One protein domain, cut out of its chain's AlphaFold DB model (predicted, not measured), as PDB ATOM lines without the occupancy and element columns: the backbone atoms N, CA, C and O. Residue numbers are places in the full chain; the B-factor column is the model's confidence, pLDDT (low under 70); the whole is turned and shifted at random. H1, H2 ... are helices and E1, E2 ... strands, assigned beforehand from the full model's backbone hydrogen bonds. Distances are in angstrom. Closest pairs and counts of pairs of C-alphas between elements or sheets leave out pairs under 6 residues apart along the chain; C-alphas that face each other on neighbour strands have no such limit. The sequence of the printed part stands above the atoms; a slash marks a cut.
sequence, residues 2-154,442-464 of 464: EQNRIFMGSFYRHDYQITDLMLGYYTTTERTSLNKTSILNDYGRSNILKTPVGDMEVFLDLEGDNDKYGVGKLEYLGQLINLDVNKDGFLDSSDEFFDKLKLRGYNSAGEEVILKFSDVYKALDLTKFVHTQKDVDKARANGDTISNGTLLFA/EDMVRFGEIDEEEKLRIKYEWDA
ATOM      1  N   GLU A   2     234.205 202.928 290.322       24.95
ATOM      2  CA  GLU A   2     233.473 203.602 289.229       24.95
ATOM      3  C   GLU A   2     232.105 202.964 288.966       24.95
ATOM      4  O   GLU A   2     232.030 201.911 288.342       24.95
ATOM      5  N   GLN A   3     231.035 203.655 289.364       21.83
ATOM      6  CA  GLN A   3     230.186 204.316 288.372       21.83
ATOM      7  C   GLN A   3     229.329 205.425 289.002       21.83
ATOM      8  O   GLN A   3     228.619 205.231 289.985       21.83
ATOM      9  N   ASN A   4     229.456 206.596 288.381       22.95
ATOM     10  CA  ASN A   4     228.759 207.855 288.599       22.95
ATOM     11  C   ASN A   4     227.226 207.733 288.572       22.95
ATOM     12  O   ASN A   4     226.677 207.185 287.619       22.95
ATOM     13  N   ARG A   5     226.544 208.417 289.503       21.48
ATOM     14  CA  ARG A   5     225.272 209.113 289.231       21.48
ATOM     15  C   ARG A   5     225.257 210.480 289.918       21.48
ATOM     16  O   ARG A   5     224.824 210.647 291.046       21.48
ATOM     17  N   ILE A   6     225.855 211.400 289.174       20.52
ATOM     18  CA  ILE A   6     225.565 212.823 288.988       20.52
ATOM     19  C   ILE A   6     224.338 213.336 289.768       20.52
ATOM     20  O   ILE A   6     223.198 213.007 289.445       20.52
ATOM     21  N   PHE A   7     224.625 214.204 290.743       21.27
ATOM     22  CA  PHE A   7     223.778 215.307 291.197       21.27
ATOM     23  C   PHE A   7     223.334 216.139 289.982       21.27
ATOM     24  O   PHE A   7     224.180 216.669 289.264       21.27
ATOM     25  N   MET A   8     222.028 216.269 289.753       19.92
ATOM     26  CA  MET A   8     221.473 217.322 288.900       19.92
ATOM     27  C   MET A   8     220.541 218.175 289.754       19.92
ATOM     28  O   MET A   8     219.375 217.837 289.929       19.92
ATOM     29  N   GLY A   9     221.089 219.271 290.279       22.61
ATOM     30  CA  GLY A   9     220.320 220.489 290.503       22.61
ATOM     31  C   GLY A   9     219.987 221.094 289.139       22.61
ATOM     32  O   GLY A   9     220.855 221.217 288.275       22.61
ATOM     33  N   SER A  10     218.707 221.360 288.912       20.22
ATOM     34  CA  SER A  10     218.165 222.009 287.719       20.22
ATOM     35  C   SER A  10     216.742 222.438 288.059       20.22
ATOM     36  O   SER A  10     215.899 221.577 288.316       20.22
ATOM     37  N   PHE A  11     216.472 223.744 288.017       24.25
ATOM     38  CA  PHE A  11     215.162 224.399 288.162       24.25
ATOM     39  C   PHE A  11     214.184 224.082 287.003       24.25
ATOM     40  O   PHE A  11     213.330 224.881 286.634       24.25
ATOM     41  N   TYR A  12     214.258 222.876 286.434       21.53
ATOM     42  CA  TYR A  12     213.401 222.418 285.344       21.53
ATOM     43  C   TYR A  12     213.169 220.908 285.393       21.53
ATOM     44  O   TYR A  12     214.132 220.145 285.327       21.53
ATOM     45  N   ARG A  13     211.885 220.514 285.431       20.22
ATOM     46  CA  ARG A  13     211.183 219.343 284.834       20.22
ATOM     47  C   ARG A  13     209.805 219.264 285.528       20.22
ATOM     48  O   ARG A  13     209.769 219.338 286.741       20.22
ATOM     49  N   HIS A  14     208.638 219.103 284.909       20.44
ATOM     50  CA  HIS A  14     208.197 218.764 283.559       20.44
ATOM     51  C   HIS A  14     206.767 219.307 283.381       20.44
ATOM     52  O   HIS A  14     205.981 219.299 284.325       20.44
ATOM     53  N   ASP A  15     206.450 219.716 282.153       24.67
ATOM     54  CA  ASP A  15     205.107 220.050 281.690       24.67
ATOM     55  C   ASP A  15     204.119 218.894 281.935       24.67
ATOM     56  O   ASP A  15     204.353 217.762 281.509       24.67
ATOM     57  N   TYR A  16     202.980 219.206 282.555       21.11
ATOM     58  CA  TYR A  16     201.723 218.517 282.291       21.11
ATOM     59  C   TYR A  16     200.665 219.569 281.988       21.11
ATOM     60  O   TYR A  16     200.390 220.456 282.793       21.11
ATOM     61  N   GLN A  17     200.087 219.450 280.794       24.67
ATOM     62  CA  GLN A  17     198.823 220.079 280.454       24.67
ATOM     63  C   GLN A  17     197.786 219.631 281.486       24.67
ATOM     64  O   GLN A  17     197.415 218.458 281.509       24.67
ATOM     65  N   ILE A  18     197.302 220.550 282.317       22.08
ATOM     66  CA  ILE A  18     195.960 220.398 282.865       22.08
ATOM     67  C   ILE A  18     195.045 221.061 281.848       22.08
ATOM     68  O   ILE A  18     194.986 222.279 281.714       22.08
ATOM     69  N   THR A  19     194.415 220.206 281.050       22.09
ATOM     70  CA  THR A  19     193.226 220.533 280.277       22.09
ATOM     71  C   THR A  19     192.174 221.055 281.243       22.09
ATOM     72  O   THR A  19     191.634 220.302 282.053       22.09
ATOM     73  N   ASP A  20     191.962 222.358 281.171       28.44
ATOM     74  CA  ASP A  20     191.076 223.124 282.025       28.44
ATOM     75  C   ASP A  20     189.612 222.774 281.722       28.44
ATOM     76  O   ASP A  20     189.079 223.081 280.653       28.44
ATOM     77  N   LEU A  21     188.996 222.034 282.641       23.17
ATOM     78  CA  LEU A  21     187.540 221.888 282.765       23.17
ATOM     79  C   LEU A  21     187.114 221.578 284.209       23.17
ATOM     80  O   LEU A  21     185.979 221.186 284.459       23.17
ATOM     81  N   MET A  22     188.020 221.748 285.167       23.95
ATOM     82  CA  MET A  22     187.808 221.488 286.584       23.95
ATOM     83  C   MET A  22     188.753 222.416 287.341       23.95
ATOM     84  O   MET A  22     189.914 222.491 286.956       23.95
ATOM     85  N   LEU A  23     188.284 222.979 288.461       29.03
ATOM     86  CA  LEU A  23     189.054 223.686 289.506       29.03
ATOM     87  C   LEU A  23     188.919 225.222 289.523       29.03
ATOM     88  O   LEU A  23     189.904 225.945 289.581       29.03
ATOM     89  N   GLY A  24     187.685 225.714 289.659       26.66
ATOM     90  CA  GLY A  24     187.417 227.034 290.257       26.66
ATOM     91  C   GLY A  24     187.595 227.093 291.788       26.66
ATOM     92  O   GLY A  24     187.304 228.121 292.378       26.66
ATOM     93  N   TYR A  25     188.055 226.008 292.427       29.20
ATOM     94  CA  TYR A  25     188.216 225.896 293.891       29.20
ATOM     95  C   TYR A  25     189.605 225.409 294.337       29.20
ATOM     96  O   TYR A  25     189.909 225.376 295.521       29.20
ATOM     97  N   TYR A  26     190.498 225.061 293.405       33.59
ATOM     98  CA  TYR A  26     191.861 224.637 293.735       33.59
ATOM     99  C   TYR A  26     192.820 224.980 292.605       33.59
ATOM    100  O   TYR A  26     193.255 224.111 291.855       33.59
ATOM    101  N   THR A  27     193.213 226.246 292.537       27.14
ATOM    102  CA  THR A  27     194.530 226.602 292.020       27.14
ATOM    103  C   THR A  27     195.091 227.754 292.847       27.14
ATOM    104  O   THR A  27     194.804 228.919 292.589       27.14
ATOM    105  N   THR A  28     195.981 227.463 293.798       32.88
ATOM    106  CA  THR A  28     197.168 228.313 293.882       32.88
ATOM    107  C   THR A  28     197.973 227.997 292.629       32.88
ATOM    108  O   THR A  28     198.794 227.085 292.572       32.88
ATOM    109  N   THR A  29     197.697 228.741 291.563       35.78
ATOM    110  CA  THR A  29     198.506 228.773 290.339       35.78
ATOM    111  C   THR A  29     199.959 229.201 290.606       35.78
ATOM    112  O   THR A  29     200.779 229.175 289.692       35.78
ATOM    113  N   GLU A  30     200.338 229.496 291.853       39.34
ATOM    114  CA  GLU A  30     201.708 229.815 292.274       39.34
ATOM    115  C   GLU A  30     202.695 228.637 292.188       39.34
ATOM    116  O   GLU A  30     203.896 228.847 292.308       39.34
ATOM    117  N   ARG A  31     202.237 227.407 291.895       34.84
ATOM    118  CA  ARG A  31     203.133 226.293 291.512       34.84
ATOM    119  C   ARG A  31     203.547 226.288 290.037       34.84
ATOM    120  O   ARG A  31     204.245 225.371 289.605       34.84
ATOM    121  N   THR A  32     203.160 227.291 289.253       36.09
ATOM    122  CA  THR A  32     203.690 227.454 287.895       36.09
ATOM    123  C   THR A  32     205.004 228.224 287.953       36.09
ATOM    124  O   THR A  32     205.092 229.313 288.511       36.09
ATOM    125  N   SER A  33     206.064 227.641 287.398       39.34
ATOM    126  CA  SER A  33     207.344 228.319 287.209       39.34
ATOM    127  C   SER A  33     207.110 229.667 286.505       39.34
ATOM    128  O   SER A  33     206.764 229.675 285.318       39.34
ATOM    129  N   LEU A  34     207.313 230.792 287.206       44.22
ATOM    130  CA  LEU A  34     207.147 232.161 286.673       44.22
ATOM    131  C   LEU A  34     207.922 232.384 285.347       44.22
ATOM    132  O   LEU A  34     207.532 233.198 284.515       44.22
ATOM    133  N   ASN A  35     208.934 231.552 285.106       39.22
ATOM    134  CA  ASN A  35     209.794 231.405 283.931       39.22
ATOM    135  C   ASN A  35     209.076 231.309 282.577       39.22
ATOM    136  O   ASN A  35     209.654 231.634 281.545       39.22
ATOM    137  N   LYS A  36     207.833 230.812 282.563       48.28
ATOM    138  CA  LYS A  36     207.020 230.651 281.342       48.28
ATOM    139  C   LYS A  36     205.788 231.560 281.313       48.28
ATOM    140  O   LYS A  36     204.934 231.396 280.445       48.28
ATOM    141  N   THR A  37     205.646 232.476 282.269       61.47
ATOM    142  CA  THR A  37     204.394 233.217 282.430       61.47
ATOM    143  C   THR A  37     204.353 234.447 281.531       61.47
ATOM    144  O   THR A  37     205.259 235.277 281.520       61.47
ATOM    145  N   SER A  38     203.236 234.596 280.826       79.69
ATOM    146  CA  SER A  38     202.785 235.814 280.146       79.69
ATOM    147  C   SER A  38     202.647 237.030 281.076       79.69
ATOM    148  O   SER A  38     202.255 238.095 280.616       79.69
ATOM    149  N   ILE A  39     202.914 236.867 282.374       87.69
ATOM    150  CA  ILE A  39     202.708 237.848 283.438       87.69
ATOM    151  C   ILE A  39     203.930 238.750 283.639       87.69
ATOM    152  O   ILE A  39     203.782 239.949 283.866       87.69
ATOM    153  N   LEU A  40     205.137 238.183 283.584       90.62
ATOM    154  CA  LEU A  40     206.367 238.951 283.777       90.62
ATOM    155  C   LEU A  40     206.635 239.841 282.568       90.62
ATOM    156  O   LEU A  40     206.392 239.421 281.442       90.62
ATOM    157  N   ASN A  41     207.197 241.025 282.788       93.38
ATOM    158  CA  ASN A  41     207.698 241.879 281.713       93.38
ATOM    159  C   ASN A  41     209.169 241.557 281.376       93.38
ATOM    160  O   ASN A  41     209.755 240.621 281.923       93.38
ATOM    161  N   ASP A  42     209.782 242.311 280.457       92.88
ATOM    162  CA  ASP A  42     211.183 242.088 280.065       92.88
ATOM    163  C   ASP A  42     212.153 242.210 281.244       92.88
ATOM    164  O   ASP A  42     213.121 241.456 281.324       92.88
ATOM    165  N   TYR A  43     211.879 243.118 282.185       93.75
ATOM    166  CA  TYR A  43     212.719 243.285 283.362       93.75
ATOM    167  C   TYR A  43     212.557 242.115 284.336       93.75
ATOM    168  O   TYR A  43     213.553 241.561 284.786       93.75
ATOM    169  N   GLY A  44     211.327 241.653 284.576       91.31
ATOM    170  CA  GLY A  44     211.071 240.452 285.375       91.31
ATOM    171  C   GLY A  44     211.641 239.166 284.763       91.31
ATOM    172  O   GLY A  44     212.033 238.266 285.500       91.31
ATOM    173  N   ARG A  45     211.721 239.069 283.429       90.94
ATOM    174  CA  ARG A  45     212.343 237.936 282.713       90.94
ATOM    175  C   ARG A  45     213.869 238.017 282.619       90.94
ATOM    176  O   ARG A  45     214.501 237.018 282.285       90.94
ATOM    177  N   SER A  46     214.453 239.183 282.878       90.56
ATOM    178  CA  SER A  46     215.904 239.364 282.925       90.56
ATOM    179  C   SER A  46     216.506 238.539 284.059       90.56
ATOM    180  O   SER A  46     215.886 238.384 285.106       90.56
ATOM    181  N   ASN A  47     217.736 238.060 283.896       89.31
ATOM    182  CA  ASN A  47     218.567 237.532 284.984       89.31
ATOM    183  C   ASN A  47     219.547 238.584 285.542       89.31
ATOM    184  O   ASN A  47     220.386 238.262 286.380       89.31
ATOM    185  N   ILE A  48     219.446 239.825 285.058       91.06
ATOM    186  CA  ILE A  48     220.326 240.952 285.375       91.06
ATOM    187  C   ILE A  48     219.521 242.021 286.105       91.06
ATOM    188  O   ILE A  48     218.545 242.543 285.555       91.06
ATOM    189  N   LEU A  49     219.973 242.372 287.308       91.94
ATOM    190  CA  LEU A  49     219.490 243.507 288.080       91.94
ATOM    191  C   LEU A  49     220.352 244.735 287.796       91.94
ATOM    192  O   LEU A  49     221.577 244.685 287.899       91.94
ATOM    193  N   LYS A  50     219.696 245.854 287.485       89.12
ATOM    194  CA  LYS A  50     220.365 247.140 287.285       89.12
ATOM    195  C   LYS A  50     220.567 247.826 288.628       89.12
ATOM    196  O   LYS A  50     219.584 248.155 289.296       89.12
ATOM    197  N   THR A  51     221.819 248.064 289.008       86.75
ATOM    198  CA  THR A  51     222.196 248.674 290.297       86.75
ATOM    199  C   THR A  51     223.028 249.952 290.080       86.75
ATOM    200  O   THR A  51     223.516 250.172 288.969       86.75
ATOM    201  N   PRO A  52     223.259 250.810 291.100       79.88
ATOM    202  CA  PRO A  52     224.109 251.997 290.944       79.88
ATOM    203  C   PRO A  52     225.559 251.628 290.655       79.88
ATOM    204  O   PRO A  52     226.286 252.390 290.023       79.88
ATOM    205  N   VAL A  53     225.973 250.459 291.144       85.56
ATOM    206  CA  VAL A  53     227.341 249.959 291.037       85.56
ATOM    207  C   VAL A  53     227.557 249.112 289.788       85.56
ATOM    208  O   VAL A  53     228.672 248.651 289.576       85.56
ATOM    209  N   GLY A  54     226.523 248.919 288.960       88.44
ATOM    210  CA  GLY A  54     226.594 248.169 287.710       88.44
ATOM    211  C   GLY A  54     225.495 247.121 287.531       88.44
ATOM    212  O   GLY A  54     224.589 246.988 288.358       88.44
ATOM    213  N   ASP A  55     225.587 246.371 286.439       91.44
ATOM    214  CA  ASP A  55     224.654 245.299 286.091       91.44
ATOM    215  C   ASP A  55     225.111 243.993 286.757       91.44
ATOM    216  O   ASP A  55     226.238 243.531 286.557       91.44
ATOM    217  N   MET A  56     224.251 243.416 287.603       92.75
ATOM    218  CA  MET A  56     224.627 242.327 288.514       92.75
ATOM    219  C   MET A  56     223.631 241.164 288.489       92.75
ATOM    220  O   MET A  56     222.433 241.344 288.281       92.75
ATOM    221  N   GLU A  57     224.127 239.956 288.759       93.38
ATOM    222  CA  GLU A  57     223.306 238.766 288.987       93.38
ATOM    223  C   GLU A  57     222.849 238.709 290.453       93.38
ATOM    224  O   GLU A  57     223.640 238.956 291.366       93.38
ATOM    225  N   VAL A  58     221.589 238.338 290.687       93.00
ATOM    226  CA  VAL A  58     221.031 238.133 292.033       93.00
ATOM    227  C   VAL A  58     221.009 236.643 292.359       93.00
ATOM    228  O   VAL A  58     220.609 235.828 291.526       93.00
ATOM    229  N   PHE A  59     221.401 236.276 293.578       91.44
ATOM    230  CA  PHE A  59     221.340 234.892 294.047       91.44
ATOM    231  C   PHE A  59     221.060 234.801 295.553       91.44
ATOM    232  O   PHE A  59     221.309 235.743 296.307       91.44
ATOM    233  N   LEU A  60     220.541 233.650 295.985       90.44
ATOM    234  CA  LEU A  60     220.294 233.315 297.387       90.44
ATOM    235  C   LEU A  60     221.490 232.576 297.991       90.44
ATOM    236  O   LEU A  60     221.875 231.506 297.535       90.44
ATOM    237  N   ASP A  61     222.048 233.099 299.076       90.75
ATOM    238  CA  ASP A  61     223.106 232.440 299.838       90.75
ATOM    239  C   ASP A  61     222.540 231.757 301.089       90.75
ATOM    240  O   ASP A  61     222.663 232.247 302.217       90.75
ATOM    241  N   LEU A  62     221.869 230.620 300.879       83.12
ATOM    242  CA  LEU A  62     221.196 229.878 301.951       83.12
ATOM    243  C   LEU A  62     222.195 229.318 302.980       83.12
ATOM    244  O   LEU A  62     221.953 229.416 304.186       83.12
ATOM    245  N   GLU A  63     223.330 228.788 302.510       82.94
ATOM    246  CA  GLU A  63     224.343 228.108 303.334       82.94
ATOM    247  C   GLU A  63     225.476 229.029 303.820       82.94
ATOM    248  O   GLU A  63     226.311 228.612 304.626       82.94
ATOM    249  N   GLY A  64     225.512 230.293 303.381       86.00
ATOM    250  CA  GLY A  64     226.588 231.228 303.721       86.00
ATOM    251  C   GLY A  64     227.894 230.956 302.964       86.00
ATOM    252  O   GLY A  64     228.959 231.405 303.393       86.00
ATOM    253  N   ASP A  65     227.830 230.195 301.872       84.88
ATOM    254  CA  ASP A  65     228.967 229.758 301.066       84.88
ATOM    255  C   ASP A  65     229.117 230.550 299.754       84.88
ATOM    256  O   ASP A  65     229.960 230.208 298.921       84.88
ATOM    257  N   ASN A  66     228.347 231.637 299.604       86.38
ATOM    258  CA  ASN A  66     228.228 232.451 298.394       86.38
ATOM    259  C   ASN A  66     227.689 231.670 297.183       86.38
ATOM    260  O   ASN A  66     228.089 231.936 296.044       86.38
ATOM    261  N   ASP A  67     226.778 230.730 297.435       81.00
ATOM    262  CA  ASP A  67     226.158 229.868 296.426       81.00
ATOM    263  C   ASP A  67     227.188 229.094 295.594       81.00
ATOM    264  O   ASP A  67     227.147 229.033 294.360       81.00
ATOM    265  N   LYS A  68     228.168 228.493 296.275       77.38
ATOM    266  CA  LYS A  68     229.259 227.761 295.618       77.38
ATOM    267  C   LYS A  68     228.750 226.557 294.824       77.38
ATOM    268  O   LYS A  68     229.366 226.162 293.832       77.38
ATOM    269  N   TYR A  69     227.646 225.966 295.274       73.06
ATOM    270  CA  TYR A  69     227.011 224.810 294.642       73.06
ATOM    271  C   TYR A  69     225.907 225.183 293.639       73.06
ATOM    272  O   TYR A  69     225.362 224.283 292.999       73.06
ATOM    273  N   GLY A  70     225.606 226.475 293.458       73.81
ATOM    274  CA  GLY A  70     224.620 226.962 292.487       73.81
ATOM    275  C   GLY A  70     223.166 226.624 292.837       73.81
ATOM    276  O   GLY A  70     222.325 226.556 291.941       73.81
ATOM    277  N   VAL A  71     222.881 226.351 294.111       72.44
ATOM    278  CA  VAL A  71     221.551 225.990 294.621       72.44
ATOM    279  C   VAL A  71     220.630 227.200 294.764       72.44
ATOM    280  O   VAL A  71     219.417 227.057 294.643       72.44
ATOM    281  N   GLY A  72     221.192 228.387 294.991       76.94
ATOM    282  CA  GLY A  72     220.459 229.638 295.159       76.94
ATOM    283  C   GLY A  72     220.418 230.518 293.915       76.94
ATOM    284  O   GLY A  72     219.975 231.666 293.988       76.94
ATOM    285  N   LYS A  73     220.880 230.003 292.772       82.25
ATOM    286  CA  LYS A  73     220.849 230.719 291.502       82.25
ATOM    287  C   LYS A  73     219.413 231.054 291.100       82.25
ATOM    288  O   LYS A  73     218.566 230.167 291.008       82.25
ATOM    289  N   LEU A  74     219.185 232.322 290.767       83.12
ATOM    290  CA  LEU A  74     217.955 232.768 290.124       83.12
ATOM    291  C   LEU A  74     218.123 232.715 288.603       83.12
ATOM    292  O   LEU A  74     219.133 233.150 288.047       83.12
ATOM    293  N   GLU A  75     217.139 232.151 287.920       82.94
ATOM    294  CA  GLU A  75     217.084 232.104 286.461       82.94
ATOM    295  C   GLU A  75     216.562 233.424 285.874       82.94
ATOM    296  O   GLU A  75     216.906 233.757 284.743       82.94
ATOM    297  N   TYR A  76     215.756 234.171 286.635       87.44
ATOM    298  CA  TYR A  76     215.185 235.471 286.268       87.44
ATOM    299  C   TYR A  76     214.713 236.220 287.525       87.44
ATOM    300  O   TYR A  76     214.353 235.608 288.535       87.44
ATOM    301  N   LEU A  77     214.677 237.551 287.460       89.75
ATOM    302  CA  LEU A  77     214.353 238.435 288.583       89.75
ATOM    303  C   LEU A  77     212.936 238.244 289.119       89.75
ATOM    304  O   LEU A  77     212.714 238.386 290.316       89.75
ATOM    305  N   GLY A  78     211.981 237.857 288.274       89.19
ATOM    306  CA  GLY A  78     210.607 237.575 288.689       89.19
ATOM    307  C   GLY A  78     210.503 236.504 289.781       89.19
ATOM    308  O   GLY A  78     209.530 236.506 290.526       89.19
ATOM    309  N   GLN A  79     211.508 235.631 289.958       87.00
ATOM    310  CA  GLN A  79     211.541 234.681 291.080       87.00
ATOM    311  C   GLN A  79     211.594 235.363 292.452       87.00
ATOM    312  O   GLN A  79     211.149 234.760 293.427       87.00
ATOM    313  N   LEU A  80     212.079 236.606 292.522       89.75
ATOM    314  CA  LEU A  80     212.122 237.406 293.747       89.75
ATOM    315  C   LEU A  80     210.719 237.715 294.294       89.75
ATOM    316  O   LEU A  80     210.572 237.843 295.502       89.75
ATOM    317  N   ILE A  81     209.679 237.713 293.448       89.12
ATOM    318  CA  ILE A  81     208.267 237.828 293.874       89.12
ATOM    319  C   ILE A  81     207.870 236.700 294.835       89.12
ATOM    320  O   ILE A  81     206.986 236.865 295.667       89.12
ATOM    321  N   ASN A  82     208.530 235.542 294.760       83.06
ATOM    322  CA  ASN A  82     208.254 234.456 295.696       83.06
ATOM    323  C   ASN A  82     208.855 234.687 297.083       83.06
ATOM    324  O   ASN A  82     208.451 234.001 298.018       83.06
ATOM    325  N   LEU A  83     209.825 235.592 297.204       87.19
ATOM    326  CA  LEU A  83     210.487 235.912 298.466       87.19
ATOM    327  C   LEU A  83     209.777 237.036 299.226       87.19
ATOM    328  O   LEU A  83     209.995 237.143 300.424       87.19
ATOM    329  N   ASP A  84     208.921 237.802 298.546       87.75
ATOM    330  CA  ASP A  84     207.949 238.710 299.160       87.75
ATOM    331  C   ASP A  84     206.806 237.871 299.759       87.75
ATOM    332  O   ASP A  84     205.865 237.433 299.076       87.75
ATOM    333  N   VAL A  85     206.955 237.531 301.043       81.12
ATOM    334  CA  VAL A  85     206.023 236.626 301.736       81.12
ATOM    335  C   VAL A  85     204.760 237.375 302.153       81.12
ATOM    336  O   VAL A  85     203.663 236.807 302.120       81.12
ATOM    337  N   ASN A  86     204.904 238.655 302.505       82.31
ATOM    338  CA  ASN A  86     203.807 239.513 302.941       82.31
ATOM    339  C   ASN A  86     202.984 240.084 301.761       82.31
ATOM    340  O   ASN A  86     201.858 240.543 301.973       82.31
ATOM    341  N   LYS A  87     203.500 239.946 300.532       86.06
ATOM    342  CA  LYS A  87     202.920 240.356 299.247       86.06
ATOM    343  C   LYS A  87     202.713 241.858 299.100       86.06
ATOM    344  O   LYS A  87     201.849 242.279 298.324       86.06
ATOM    345  N   ASP A  88     203.465 242.673 299.825       88.38
ATOM    346  CA  ASP A  88     203.336 244.126 299.772       88.38
ATOM    347  C   ASP A  88     204.011 244.755 298.541       88.38
ATOM    348  O   ASP A  88     203.933 245.972 298.349       88.38
ATOM    349  N   GLY A  89     204.592 243.927 297.666       91.12
ATOM    350  CA  GLY A  89     205.200 244.341 296.410       91.12
ATOM    351  C   GLY A  89     206.631 244.829 296.559       91.12
ATOM    352  O   GLY A  89     207.233 245.228 295.557       91.12
ATOM    353  N   PHE A  90     207.188 244.775 297.765       92.38
ATOM    354  CA  PHE A  90     208.563 245.130 298.044       92.38
ATOM    355  C   PHE A  90     209.309 243.947 298.633       92.38
ATOM    356  O   PHE A  90     208.769 243.158 299.389       92.38
ATOM    357  N   LEU A  91     210.582 243.842 298.266       92.25
ATOM    358  CA  LEU A  91     211.507 242.936 298.922       92.25
ATOM    359  C   LEU A  91     212.399 243.756 299.842       92.25
ATOM    360  O   LEU A  91     213.234 244.524 299.350       92.25
ATOM    361  N   ASP A  92     212.199 243.639 301.151       91.75
ATOM    362  CA  ASP A  92     212.904 244.436 302.158       91.75
ATOM    363  C   ASP A  92     213.201 243.641 303.441       91.75
ATOM    364  O   ASP A  92     212.998 242.434 303.515       91.75
ATOM    365  N   SER A  93     213.726 244.303 304.476       90.81
ATOM    366  CA  SER A  93     214.086 243.646 305.745       90.81
ATOM    367  C   SER A  93     212.923 242.966 306.486       90.81
ATOM    368  O   SER A  93     213.167 242.269 307.469       90.81
ATOM    369  N   SER A  94     211.674 243.203 306.078       88.62
ATOM    370  CA  SER A  94     210.507 242.493 306.602       88.62
ATOM    371  C   SER A  94     210.324 241.099 305.990       88.62
ATOM    372  O   SER A  94     209.564 240.302 306.543       88.62
ATOM    373  N   ASP A  95     211.049 240.773 304.917       89.12
ATOM    374  CA  ASP A  95     211.034 239.458 304.282       89.12
ATOM    375  C   ASP A  95     212.142 238.547 304.816       89.12
ATOM    376  O   ASP A  95     213.329 238.886 304.821       89.12
ATOM    377  N   GLU A  96     211.759 237.325 305.196       84.69
ATOM    378  CA  GLU A  96     212.622 236.334 305.862       84.69
ATOM    379  C   GLU A  96     213.949 236.074 305.119       84.69
ATOM    380  O   GLU A  96     214.989 235.838 305.740       84.69
ATOM    381  N   PHE A  97     213.932 236.130 303.784       87.31
ATOM    382  CA  PHE A  97     215.083 235.798 302.939       87.31
ATOM    383  C   PHE A  97     215.848 237.009 302.405       87.31
ATOM    384  O   PHE A  97     216.820 236.824 301.670       87.31
ATOM    385  N   PHE A  98     215.482 238.232 302.791       91.88
ATOM    386  CA  PHE A  98     216.138 239.441 302.295       91.88
ATOM    387  C   PHE A  98     217.639 239.473 302.602       91.88
ATOM    388  O   PHE A  98     218.465 239.658 301.710       91.88
ATOM    389  N   ASP A  99     218.013 239.159 303.844       91.75
ATOM    390  CA  ASP A  99     219.413 239.123 304.288       91.75
ATOM    391  C   ASP A  99     220.226 237.963 303.684       91.75
ATOM    392  O   ASP A  99     221.451 237.899 303.840       91.75
ATOM    393  N   LYS A 100     219.558 237.026 302.999       91.75
ATOM    394  CA  LYS A 100     220.194 235.924 302.265       91.75
ATOM    395  C   LYS A 100     220.495 236.287 300.817       91.75
ATOM    396  O   LYS A 100     221.248 235.562 300.171       91.75
ATOM    397  N   LEU A 101     219.944 237.380 300.299       94.25
ATOM    398  CA  LEU A 101     220.199 237.809 298.933       94.25
ATOM    399  C   LEU A 101     221.576 238.455 298.806       94.25
ATOM    400  O   LEU A 101     222.028 239.243 299.646       94.25
ATOM    401  N   LYS A 102     222.237 238.137 297.699       94.94
ATOM    402  CA  LYS A 102     223.524 238.703 297.313       94.94
ATOM    403  C   LYS A 102     223.528 239.076 295.841       94.94
ATOM    404  O   LYS A 102     222.741 238.569 295.042       94.94
ATOM    405  N   LEU A 103     224.438 239.982 295.510       93.69
ATOM    406  CA  LEU A 103     224.676 240.475 294.163       93.69
ATOM    407  C   LEU A 103     226.063 240.032 293.717       93.69
ATOM    408  O   LEU A 103     227.023 240.202 294.468       93.69
ATOM    409  N   ARG A 104     226.176 239.489 292.506       93.56
ATOM    410  CA  ARG A 104     227.442 239.091 291.879       93.56
ATOM    411  C   ARG A 104     227.674 239.903 290.609       93.56
ATOM    412  O   ARG A 104     226.801 239.972 289.749       93.56
ATOM    413  N   GLY A 105     228.863 240.478 290.479       92.81
ATOM    414  CA  GLY A 105     229.327 241.165 289.273       92.81
ATOM    415  C   GLY A 105     230.845 241.068 289.142       92.81
ATOM    416  O   GLY A 105     231.506 240.487 289.999       92.81
ATOM    417  N   TYR A 106     231.399 241.622 288.070       91.75
ATOM    418  CA  TYR A 106     232.826 241.567 287.751       91.75
ATOM    419  C   TYR A 106     233.360 242.972 287.476       91.75
ATOM    420  O   TYR A 106     232.738 243.732 286.729       91.75
ATOM    421  N   ASN A 107     234.500 243.317 288.075       89.25
ATOM    422  CA  ASN A 107     235.171 244.600 287.851       89.25
ATOM    423  C   ASN A 107     235.946 244.620 286.515       89.25
ATOM    424  O   ASN A 107     236.036 243.607 285.823       89.25
ATOM    425  N   SER A 108     236.556 245.757 286.172       85.62
ATOM    426  CA  SER A 108     237.337 245.936 284.935       85.62
ATOM    427  C   SER A 108     238.585 245.055 284.815       85.62
ATOM    428  O   SER A 108     239.104 244.871 283.715       85.62
ATOM    429  N   ALA A 109     239.057 244.469 285.918       86.31
ATOM    430  CA  ALA A 109     240.129 243.475 285.921       86.31
ATOM    431  C   ALA A 109     239.615 242.033 285.708       86.31
ATOM    432  O   ALA A 109     240.417 241.099 285.659       86.31
ATOM    433  N   GLY A 110     238.296 241.838 285.581       86.38
ATOM    434  CA  GLY A 110     237.651 240.528 285.475       86.38
ATOM    435  C   GLY A 110     237.530 239.785 286.811       86.38
ATOM    436  O   GLY A 110     237.256 238.584 286.825       86.38
ATOM    437  N   GLU A 111     237.747 240.467 287.938       89.75
ATOM    438  CA  GLU A 111     237.643 239.883 289.276       89.75
ATOM    439  C   GLU A 111     236.188 239.895 289.755       89.75
ATOM    440  O   GLU A 111     235.472 240.884 289.589       89.75
ATOM    441  N   GLU A 112     235.752 238.793 290.367       91.75
ATOM    442  CA  GLU A 112     234.401 238.665 290.915       91.75
ATOM    443  C   GLU A 112     234.235 239.503 292.188       91.75
ATOM    444  O   GLU A 112     235.027 239.409 293.129       91.75
ATOM    445  N   VAL A 113     233.155 240.275 292.232       92.50
ATOM    446  CA  VAL A 113     232.728 241.082 293.372       92.50
ATOM    447  C   VAL A 113     231.355 240.596 293.822       92.50
ATOM    448  O   VAL A 113     230.414 240.527 293.028       92.50
ATOM    449  N   ILE A 114     231.247 240.270 295.112       93.12
ATOM    450  CA  ILE A 114     229.997 239.858 295.751       93.12
ATOM    451  C   ILE A 114     229.615 240.888 296.809       93.12
ATOM    452  O   ILE A 114     230.392 241.154 297.727       93.12
ATOM    453  N   LEU A 115     228.406 241.430 296.700       92.38
ATOM    454  CA  LEU A 115     227.837 242.390 297.645       92.38
ATOM    455  C   LEU A 115     226.643 241.769 298.366       92.38
ATOM    456  O   LEU A 115     225.931 240.933 297.800       92.38
ATOM    457  N   LYS A 116     226.389 242.190 299.609       92.38
ATOM    458  CA  LYS A 116     225.093 241.906 300.232       92.38
ATOM    459  C   LYS A 116     224.029 242.729 299.527       92.38
ATOM    460  O   LYS A 116     224.260 243.894 299.213       92.38
ATOM    461  N   PHE A 117     222.858 242.141 299.323       91.81
ATOM    462  CA  PHE A 117     221.751 242.857 298.702       91.81
ATOM    463  C   PHE A 117     221.327 244.076 299.535       91.81
ATOM    464  O   PHE A 117     221.157 245.162 298.986       91.81
ATOM    465  N   SER A 118     221.272 243.922 300.862       90.25
ATOM    466  CA  SER A 118     220.899 244.976 301.813       90.25
ATOM    467  C   SER A 118     221.909 246.127 301.929       90.25
ATOM    468  O   SER A 118     221.545 247.226 302.343       90.25
ATOM    469  N   ASP A 119     223.162 245.916 301.510       87.56
ATOM    470  CA  ASP A 119     224.153 246.994 301.401       87.56
ATOM    471  C   ASP A 119     223.896 247.874 300.164       87.56
ATOM    472  O   ASP A 119     224.440 248.974 300.075       87.56
ATOM    473  N   VAL A 120     223.091 247.399 299.204       87.06
ATOM    474  CA  VAL A 120     222.771 248.114 297.960       87.06
ATOM    475  C   VAL A 120     221.347 248.641 297.954       87.06
ATOM    476  O   VAL A 120     221.145 249.789 297.576       87.06
ATOM    477  N   TYR A 121     220.379 247.849 298.406       86.75
ATOM    478  CA  TYR A 121     218.966 248.207 298.460       86.75
ATOM    479  C   TYR A 121     218.469 248.175 299.899       86.75
ATOM    480  O   TYR A 121     218.673 247.185 300.595       86.75
ATOM    481  N   LYS A 122     217.729 249.203 300.327       86.50
ATOM    482  CA  LYS A 122     216.881 249.074 301.525       86.50
ATOM    483  C   LYS A 122     215.602 248.288 301.245       86.50
ATOM    484  O   LYS A 122     215.151 247.542 302.102       86.50
ATOM    485  N   ALA A 123     215.044 248.478 300.054       89.00
ATOM    486  CA  ALA A 123     213.883 247.771 299.543       89.00
ATOM    487  C   ALA A 123     213.972 247.711 298.009       89.00
ATOM    488  O   ALA A 123     214.507 248.631 297.380       89.00
ATOM    489  N   LEU A 124     213.459 246.642 297.406       91.69
ATOM    490  CA  LEU A 124     213.353 246.481 295.956       91.69
ATOM    491  C   LEU A 124     211.880 246.439 295.551       91.69
ATOM    492  O   LEU A 124     211.144 245.584 296.020       91.69
ATOM    493  N   ASP A 125     211.474 247.329 294.649       92.81
ATOM    494  CA  ASP A 125     210.120 247.356 294.088       92.81
ATOM    495  C   ASP A 125     209.923 246.228 293.062       92.81
ATOM    496  O   ASP A 125     210.459 246.276 291.949       92.81
ATOM    497  N   LEU A 126     209.146 245.215 293.444       93.44
ATOM    498  CA  LEU A 126     208.856 244.033 292.636       93.44
ATOM    499  C   LEU A 126     207.705 244.261 291.651       93.44
ATOM    500  O   LEU A 126     207.579 243.519 290.672       93.44
ATOM    501  N   THR A 127     206.890 245.302 291.848       93.75
ATOM    502  CA  THR A 127     205.785 245.641 290.933       93.75
ATOM    503  C   THR A 127     206.305 245.982 289.533       93.75
ATOM    504  O   THR A 127     205.650 245.717 288.524       93.75
ATOM    505  N   LYS A 128     207.556 246.455 289.450       93.38
ATOM    506  CA  LYS A 128     208.279 246.737 288.201       93.38
ATOM    507  C   LYS A 128     208.599 245.492 287.368       93.38
ATOM    508  O   LYS A 128     209.054 245.643 286.235       93.38
ATOM    509  N   PHE A 129     208.398 244.276 287.881       94.00
ATOM    510  CA  PHE A 129     208.712 243.024 287.176       94.00
ATOM    511  C   PHE A 129     207.541 242.436 286.384       94.00
ATOM    512  O   PHE A 129     207.739 241.482 285.626       94.00
ATOM    513  N   VAL A 130     206.335 242.981 286.533       93.88
ATOM    514  CA  VAL A 130     205.123 242.414 285.937       93.88
ATOM    515  C   VAL A 130     204.474 243.348 284.920       93.88
ATOM    516  O   VAL A 130     204.780 244.537 284.852       93.88
ATOM    517  N   HIS A 131     203.586 242.789 284.106       94.12
ATOM    518  CA  HIS A 131     202.697 243.535 283.226       94.12
ATOM    519  C   HIS A 131     201.462 244.051 283.971       94.12
ATOM    520  O   HIS A 131     200.907 243.348 284.820       94.12
ATOM    521  N   THR A 132     200.988 245.241 283.601       93.62
ATOM    522  CA  THR A 132     199.690 245.779 284.055       93.62
ATOM    523  C   THR A 132     198.613 245.624 282.977       93.62
ATOM    524  O   THR A 132     198.869 245.109 281.883       93.62
ATOM    525  N   GLN A 133     197.380 246.059 283.249       90.88
ATOM    526  CA  GLN A 133     196.284 245.958 282.282       90.88
ATOM    527  C   GLN A 133     196.558 246.783 281.025       90.88
ATOM    528  O   GLN A 133     196.269 246.344 279.914       90.88
ATOM    529  N   LYS A 134     197.196 247.939 281.182       93.38
ATOM    530  CA  LYS A 134     197.644 248.805 280.097       93.38
ATOM    531  C   LYS A 134     198.598 248.083 279.149       93.38
ATOM    532  O   LYS A 134     198.500 248.264 277.933       93.38
ATOM    533  N   ASP A 135     199.502 247.263 279.682       94.12
ATOM    534  CA  ASP A 135     200.379 246.434 278.858       94.12
ATOM    535  C   ASP A 135     199.572 245.370 278.115       94.12
ATOM    536  O   ASP A 135     199.744 245.210 276.906       94.12
ATOM    537  N   VAL A 136     198.661 244.679 278.813       87.62
ATOM    538  CA  VAL A 136     197.783 243.649 278.231       87.62
ATOM    539  C   VAL A 136     196.958 244.217 277.080       87.62
ATOM    540  O   VAL A 136     196.882 243.607 276.014       87.62
ATOM    541  N   ASP A 137     196.369 245.396 277.255       88.75
ATOM    542  CA  ASP A 137     195.548 246.042 276.233       88.75
ATOM    543  C   ASP A 137     196.384 246.445 275.012       88.75
ATOM    544  O   ASP A 137     195.965 246.238 273.868       88.75
ATOM    545  N   LYS A 138     197.604 246.951 275.237       93.31
ATOM    546  CA  LYS A 138     198.558 247.273 274.168       93.31
ATOM    547  C   LYS A 138     199.008 246.021 273.410       93.31
ATOM    548  O   LYS A 138     199.067 246.046 272.182       93.31
ATOM    549  N   ALA A 139     199.310 244.938 274.117       89.31
ATOM    550  CA  ALA A 139     199.695 243.656 273.533       89.31
ATOM    551  C   ALA A 139     198.548 243.041 272.721       89.31
ATOM    552  O   ALA A 139     198.738 242.669 271.563       89.31
ATOM    553  N   ARG A 140     197.326 243.046 273.269       86.06
ATOM    554  CA  ARG A 140     196.117 242.566 272.584       86.06
ATOM    555  C   ARG A 140     195.871 243.323 271.278       86.06
ATOM    556  O   ARG A 140     195.516 242.700 270.280       86.06
ATOM    557  N   ALA A 141     196.100 244.638 271.257       89.38
ATOM    558  CA  ALA A 141     195.993 245.445 270.040       89.38
ATOM    559  C   ALA A 141     196.998 245.030 268.945       89.38
ATOM    560  O   ALA A 141     196.722 245.216 267.760       89.38
ATOM    561  N   ASN A 142     198.128 244.429 269.333       88.00
ATOM    562  CA  ASN A 142     199.162 243.919 268.431       88.00
ATOM    563  C   ASN A 142     199.014 242.419 268.107       88.00
ATOM    564  O   ASN A 142     199.788 241.892 267.313       88.00
ATOM    565  N   GLY A 143     198.016 241.736 268.681       85.38
ATOM    566  CA  GLY A 143     197.815 240.291 268.528       85.38
ATOM    567  C   GLY A 143     198.657 239.426 269.472       85.38
ATOM    568  O   GLY A 143     198.647 238.203 269.338       85.38
ATOM    569  N   ASP A 144     199.345 240.037 270.436       85.25
ATOM    570  CA  ASP A 144     200.117 239.337 271.457       85.25
ATOM    571  C   ASP A 144     199.217 238.928 272.634       85.25
ATOM    572  O   ASP A 144     198.251 239.611 272.983       85.25
ATOM    573  N   THR A 145     199.540 237.799 273.269       84.44
ATOM    574  CA  THR A 145     198.824 237.301 274.454       84.44
ATOM    575  C   THR A 145     199.739 237.366 275.666       84.44
ATOM    576  O   THR A 145     200.558 236.475 275.887       84.44
ATOM    577  N   ILE A 146     199.583 238.434 276.447       86.75
ATOM    578  CA  ILE A 146     200.191 238.574 277.771       86.75
ATOM    579  C   ILE A 146     199.104 238.623 278.856       86.75
ATOM    580  O   ILE A 146     197.918 238.765 278.548       86.75
ATOM    581  N   SER A 147     199.493 238.494 280.119       86.19
ATOM    582  CA  SER A 147     198.589 238.430 281.270       86.19
ATOM    583  C   SER A 147     198.926 239.520 282.277       86.19
ATOM    584  O   SER A 147     200.078 239.911 282.416       86.19
ATOM    585  N   ASN A 148     197.913 239.991 282.997       87.88
ATOM    586  CA  ASN A 148     198.091 240.964 284.064       87.88
ATOM    587  C   ASN A 148     198.758 240.310 285.286       87.88
ATOM    588  O   ASN A 148     198.364 239.211 285.680       87.88
ATOM    589  N   GLY A 149     199.751 240.972 285.883       89.56
ATOM    590  CA  GLY A 149     200.475 240.478 287.050       89.56
ATOM    591  C   GLY A 149     200.173 241.129 288.385       89.56
ATOM    592  O   GLY A 149     200.770 240.711 289.374       89.56
ATOM    593  N   THR A 150     199.261 242.098 288.464       87.94
ATOM    594  CA  THR A 150     198.904 242.722 289.750       87.94
ATOM    595  C   THR A 150     198.347 241.705 290.750       87.94
ATOM    596  O   THR A 150     198.536 241.862 291.950       87.94
ATOM    597  N   LEU A 151     197.747 240.612 290.259       83.62
ATOM    598  CA  LEU A 151     197.234 239.494 291.060       83.62
ATOM    599  C   LEU A 151     198.306 238.720 291.843       83.62
ATOM    600  O   LEU A 151     197.961 237.927 292.717       83.62
ATOM    601  N   LEU A 152     199.594 238.902 291.521       85.25
ATOM    602  CA  LEU A 152     200.690 238.287 292.276       85.25
ATOM    603  C   LEU A 152     200.913 238.959 293.640       85.25
ATOM    604  O   LEU A 152     201.571 238.372 294.500       85.25
ATOM    605  N   PHE A 153     200.344 240.149 293.843       89.00
ATOM    606  CA  PHE A 153     200.544 240.984 295.021       89.00
ATOM    607  C   PHE A 153     199.262 241.153 295.842       89.00
ATOM    608  O   PHE A 153     198.172 240.746 295.429       89.00
ATOM    609  N   ALA A 154     199.395 241.754 297.024       88.62
ATOM    610  CA  ALA A 154     198.272 242.059 297.894       88.62
ATOM    611  C   ALA A 154     197.274 243.015 297.198       88.62
ATOM    612  O   ALA A 154     197.695 243.953 296.502       88.62
ATOM    613  N   GLU A 442     213.287 254.732 296.722       58.16
ATOM    614  CA  GLU A 442     214.625 254.763 296.129       58.16
ATOM    615  C   GLU A 442     215.636 255.082 297.234       58.16
ATOM    616  O   GLU A 442     216.231 256.152 297.287       58.16
ATOM    617  N   ASP A 443     215.836 254.128 298.138       49.97
ATOM    618  CA  ASP A 443     217.024 254.113 298.983       49.97
ATOM    619  C   ASP A 443     217.927 252.979 298.503       49.97
ATOM    620  O   ASP A 443     218.156 251.978 299.187       49.97
ATOM    621  N   MET A 444     218.446 253.137 297.285       57.19
ATOM    622  CA  MET A 444     219.752 252.561 297.022       57.19
ATOM    623  C   MET A 444     220.708 253.236 298.003       57.19
ATOM    624  O   MET A 444     220.711 254.470 298.101       57.19
ATOM    625  N   VAL A 445     221.469 252.466 298.784       56.78
ATOM    626  CA  VAL A 445     222.518 253.066 299.618       56.78
ATOM    627  C   VAL A 445     223.368 253.885 298.659       56.78
ATOM    628  O   VAL A 445     223.828 253.345 297.657       56.78
ATOM    629  N   ARG A 446     223.462 255.205 298.883       53.53
ATOM    630  CA  ARG A 446     224.127 256.122 297.952       53.53
ATOM    631  C   ARG A 446     225.593 255.721 297.815       53.53
ATOM    632  O   ARG A 446     226.449 256.224 298.539       53.53
ATOM    633  N   PHE A 447     225.884 254.842 296.869       57.44
ATOM    634  CA  PHE A 447     227.170 254.829 296.212       57.44
ATOM    635  C   PHE A 447     227.248 256.170 295.480       57.44
ATOM    636  O   PHE A 447     226.270 256.596 294.858       57.44
ATOM    637  N   GLY A 448     228.356 256.897 295.632       58.28
ATOM    638  CA  GLY A 448     228.608 258.038 294.749       58.28
ATOM    639  C   GLY A 448     228.519 257.580 293.292       58.28
ATOM    640  O   GLY A 448     228.620 256.381 293.037       58.28
ATOM    641  N   GLU A 449     228.309 258.499 292.345       61.56
ATOM    642  CA  GLU A 449     228.445 258.149 290.926       61.56
ATOM    643  C   GLU A 449     229.793 257.444 290.733       61.56
ATOM    644  O   GLU A 449     230.847 258.023 291.002       61.56
ATOM    645  N   ILE A 450     229.731 256.161 290.381       72.25
ATOM    646  CA  ILE A 450     230.898 255.348 290.062       72.25
ATOM    647  C   ILE A 450     231.162 255.556 288.576       72.25
ATOM    648  O   ILE A 450     230.222 255.497 287.772       72.25
ATOM    649  N   ASP A 451     232.419 255.808 288.220       75.38
ATOM    650  CA  ASP A 451     232.817 255.959 286.825       75.38
ATOM    651  C   ASP A 451     232.400 254.713 286.022       75.38
ATOM    652  O   ASP A 451     232.467 253.585 286.507       75.38
ATOM    653  N   GLU A 452     231.968 254.888 284.768       77.31
ATOM    654  CA  GLU A 452     231.498 253.778 283.913       77.31
ATOM    655  C   GLU A 452     232.540 252.656 283.736       77.31
ATOM    656  O   GLU A 452     232.187 251.500 283.493       77.31
ATOM    657  N   GLU A 453     233.827 252.991 283.861       77.31
ATOM    658  CA  GLU A 453     234.949 252.044 283.815       77.31
ATOM    659  C   GLU A 453     235.093 251.222 285.108       77.31
ATOM    660  O   GLU A 453     235.682 250.142 285.091       77.31
ATOM    661  N   GLU A 454     234.548 251.714 286.220       79.19
ATOM    662  CA  GLU A 454     234.579 251.073 287.538       79.19
ATOM    663  C   GLU A 454     233.285 250.307 287.857       79.19
ATOM    664  O   GLU A 454     233.246 249.534 288.819       79.19
ATOM    665  N   LYS A 455     232.230 250.474 287.048       84.00
ATOM    666  CA  LYS A 455     230.977 249.730 287.208       84.00
ATOM    667  C   LYS A 455     231.178 248.231 287.011       84.00
ATOM    668  O   LYS A 455     231.839 247.774 286.077       84.00
ATOM    669  N   LEU A 456     230.537 247.463 287.884       87.19
ATOM    670  CA  LEU A 456     230.465 246.015 287.810       87.19
ATOM    671  C   LEU A 456     229.621 245.589 286.605       87.19
ATOM    672  O   LEU A 456     228.634 246.233 286.248       87.19
ATOM    673  N   ARG A 457     230.016 244.487 285.978       84.31
ATOM    674  CA  ARG A 457     229.296 243.903 284.841       84.31
ATOM    675  C   ARG A 457     229.095 242.416 285.032       84.31
ATOM    676  O   ARG A 457     229.768 241.785 285.850       84.31
ATOM    677  N   ILE A 458     228.228 241.823 284.227       82.19
ATOM    678  CA  ILE A 458     228.158 240.367 284.129       82.19
ATOM    679  C   ILE A 458     229.390 239.820 283.395       82.19
ATOM    680  O   ILE A 458     229.982 240.486 282.546       82.19
ATOM    681  N   LYS A 459     229.783 238.581 283.711       74.44
ATOM    682  CA  LYS A 459     231.065 237.984 283.286       74.44
ATOM    683  C   LYS A 459     231.366 238.114 281.788       74.44
ATOM    684  O   LYS A 459     232.515 238.292 281.413       74.44
ATOM    685  N   TYR A 460     230.343 237.999 280.945       64.88
ATOM    686  CA  TYR A 460     230.485 237.933 279.489       64.88
ATOM    687  C   TYR A 460     230.578 239.306 278.797       64.88
ATOM    688  O   TYR A 460     230.794 239.341 277.590       64.88
ATOM    689  N   GLU A 461     230.421 240.422 279.518       60.16
ATOM    690  CA  GLU A 461     230.450 241.779 278.940       60.16
ATOM    691  C   GLU A 461     231.840 242.427 278.901       60.16
ATOM    692  O   GLU A 461     232.026 243.394 278.169       60.16
ATOM    693  N   TRP A 462     232.818 241.919 279.657       54.03
ATOM    694  CA  TRP A 462     234.209 242.391 279.569       54.03
ATOM    695  C   TRP A 462     234.991 241.744 278.412       54.03
ATOM    696  O   TRP A 462     236.031 242.260 278.010       54.03
ATOM    697  N   ASP A 463     234.479 240.635 277.870       47.97
ATOM    698  CA  ASP A 463     235.113 239.837 276.811       47.97
ATOM    699  C   ASP A 463     234.610 240.183 275.386       47.97
ATOM    700  O   ASP A 463     235.038 239.550 274.413       47.97
ATOM    701  N   ALA A 464     233.701 241.158 275.253       47.12
ATOM    702  CA  ALA A 464     233.130 241.654 273.992       47.12
ATOM    703  C   ALA A 464     233.658 243.055 273.657       47.12
ATOM    704  O   ALA A 464     233.907 243.309 272.453       47.12
TER     705      ALA A 464
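This is residues 2 to 154 and 442 to 464 of the 464 residues of an uncharacterized protein of Helicobacter pullorum MIT 98-5489 (UniProt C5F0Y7). This body of little regular structure runs from a small, strongly twisted antiparallel sheet, E1 E2 E4 E5, to H3, with H1, H2 and the pair E3 E6 between; residues 2 to 8 and 16 to 28 stick out. Of 176 printed residues, 47 are in named elements, helices and strands mixed. The whole is only just compact, close to loose: radius of gyration of the C-alphas 18.5 A, spans 56 by 55 by 37 A.

Find H1, residues 42 to 45, beginning at C-alpha (211.183, 242.088, 280.065). Onward come E1 48 to 51, E2 54 to 60, H2 77 to 82, E3 90 to 92, E4 101 to 106, E5 112 to 116, E6 123 to 125 and H3 133 to 141, ending at (195.993, 245.445, 270.040).

Look between E2 and E4 for N 57 and O 104, 2.9 A apart. H2 touches H1, closest C-alphas Gly 78 and Gly 44, 4.4 A. H2 has 0 of 2 O i to N i+4 pairs within hydrogen-bond range, but 3 of 3 O i to N i+3.

Residues 155 to 441 are not printed; C-alphas 154 and 442 stand 20.8 A apart. Confidence is under 70 at residues 2 to 37, 442 to 449 and 460 to 464.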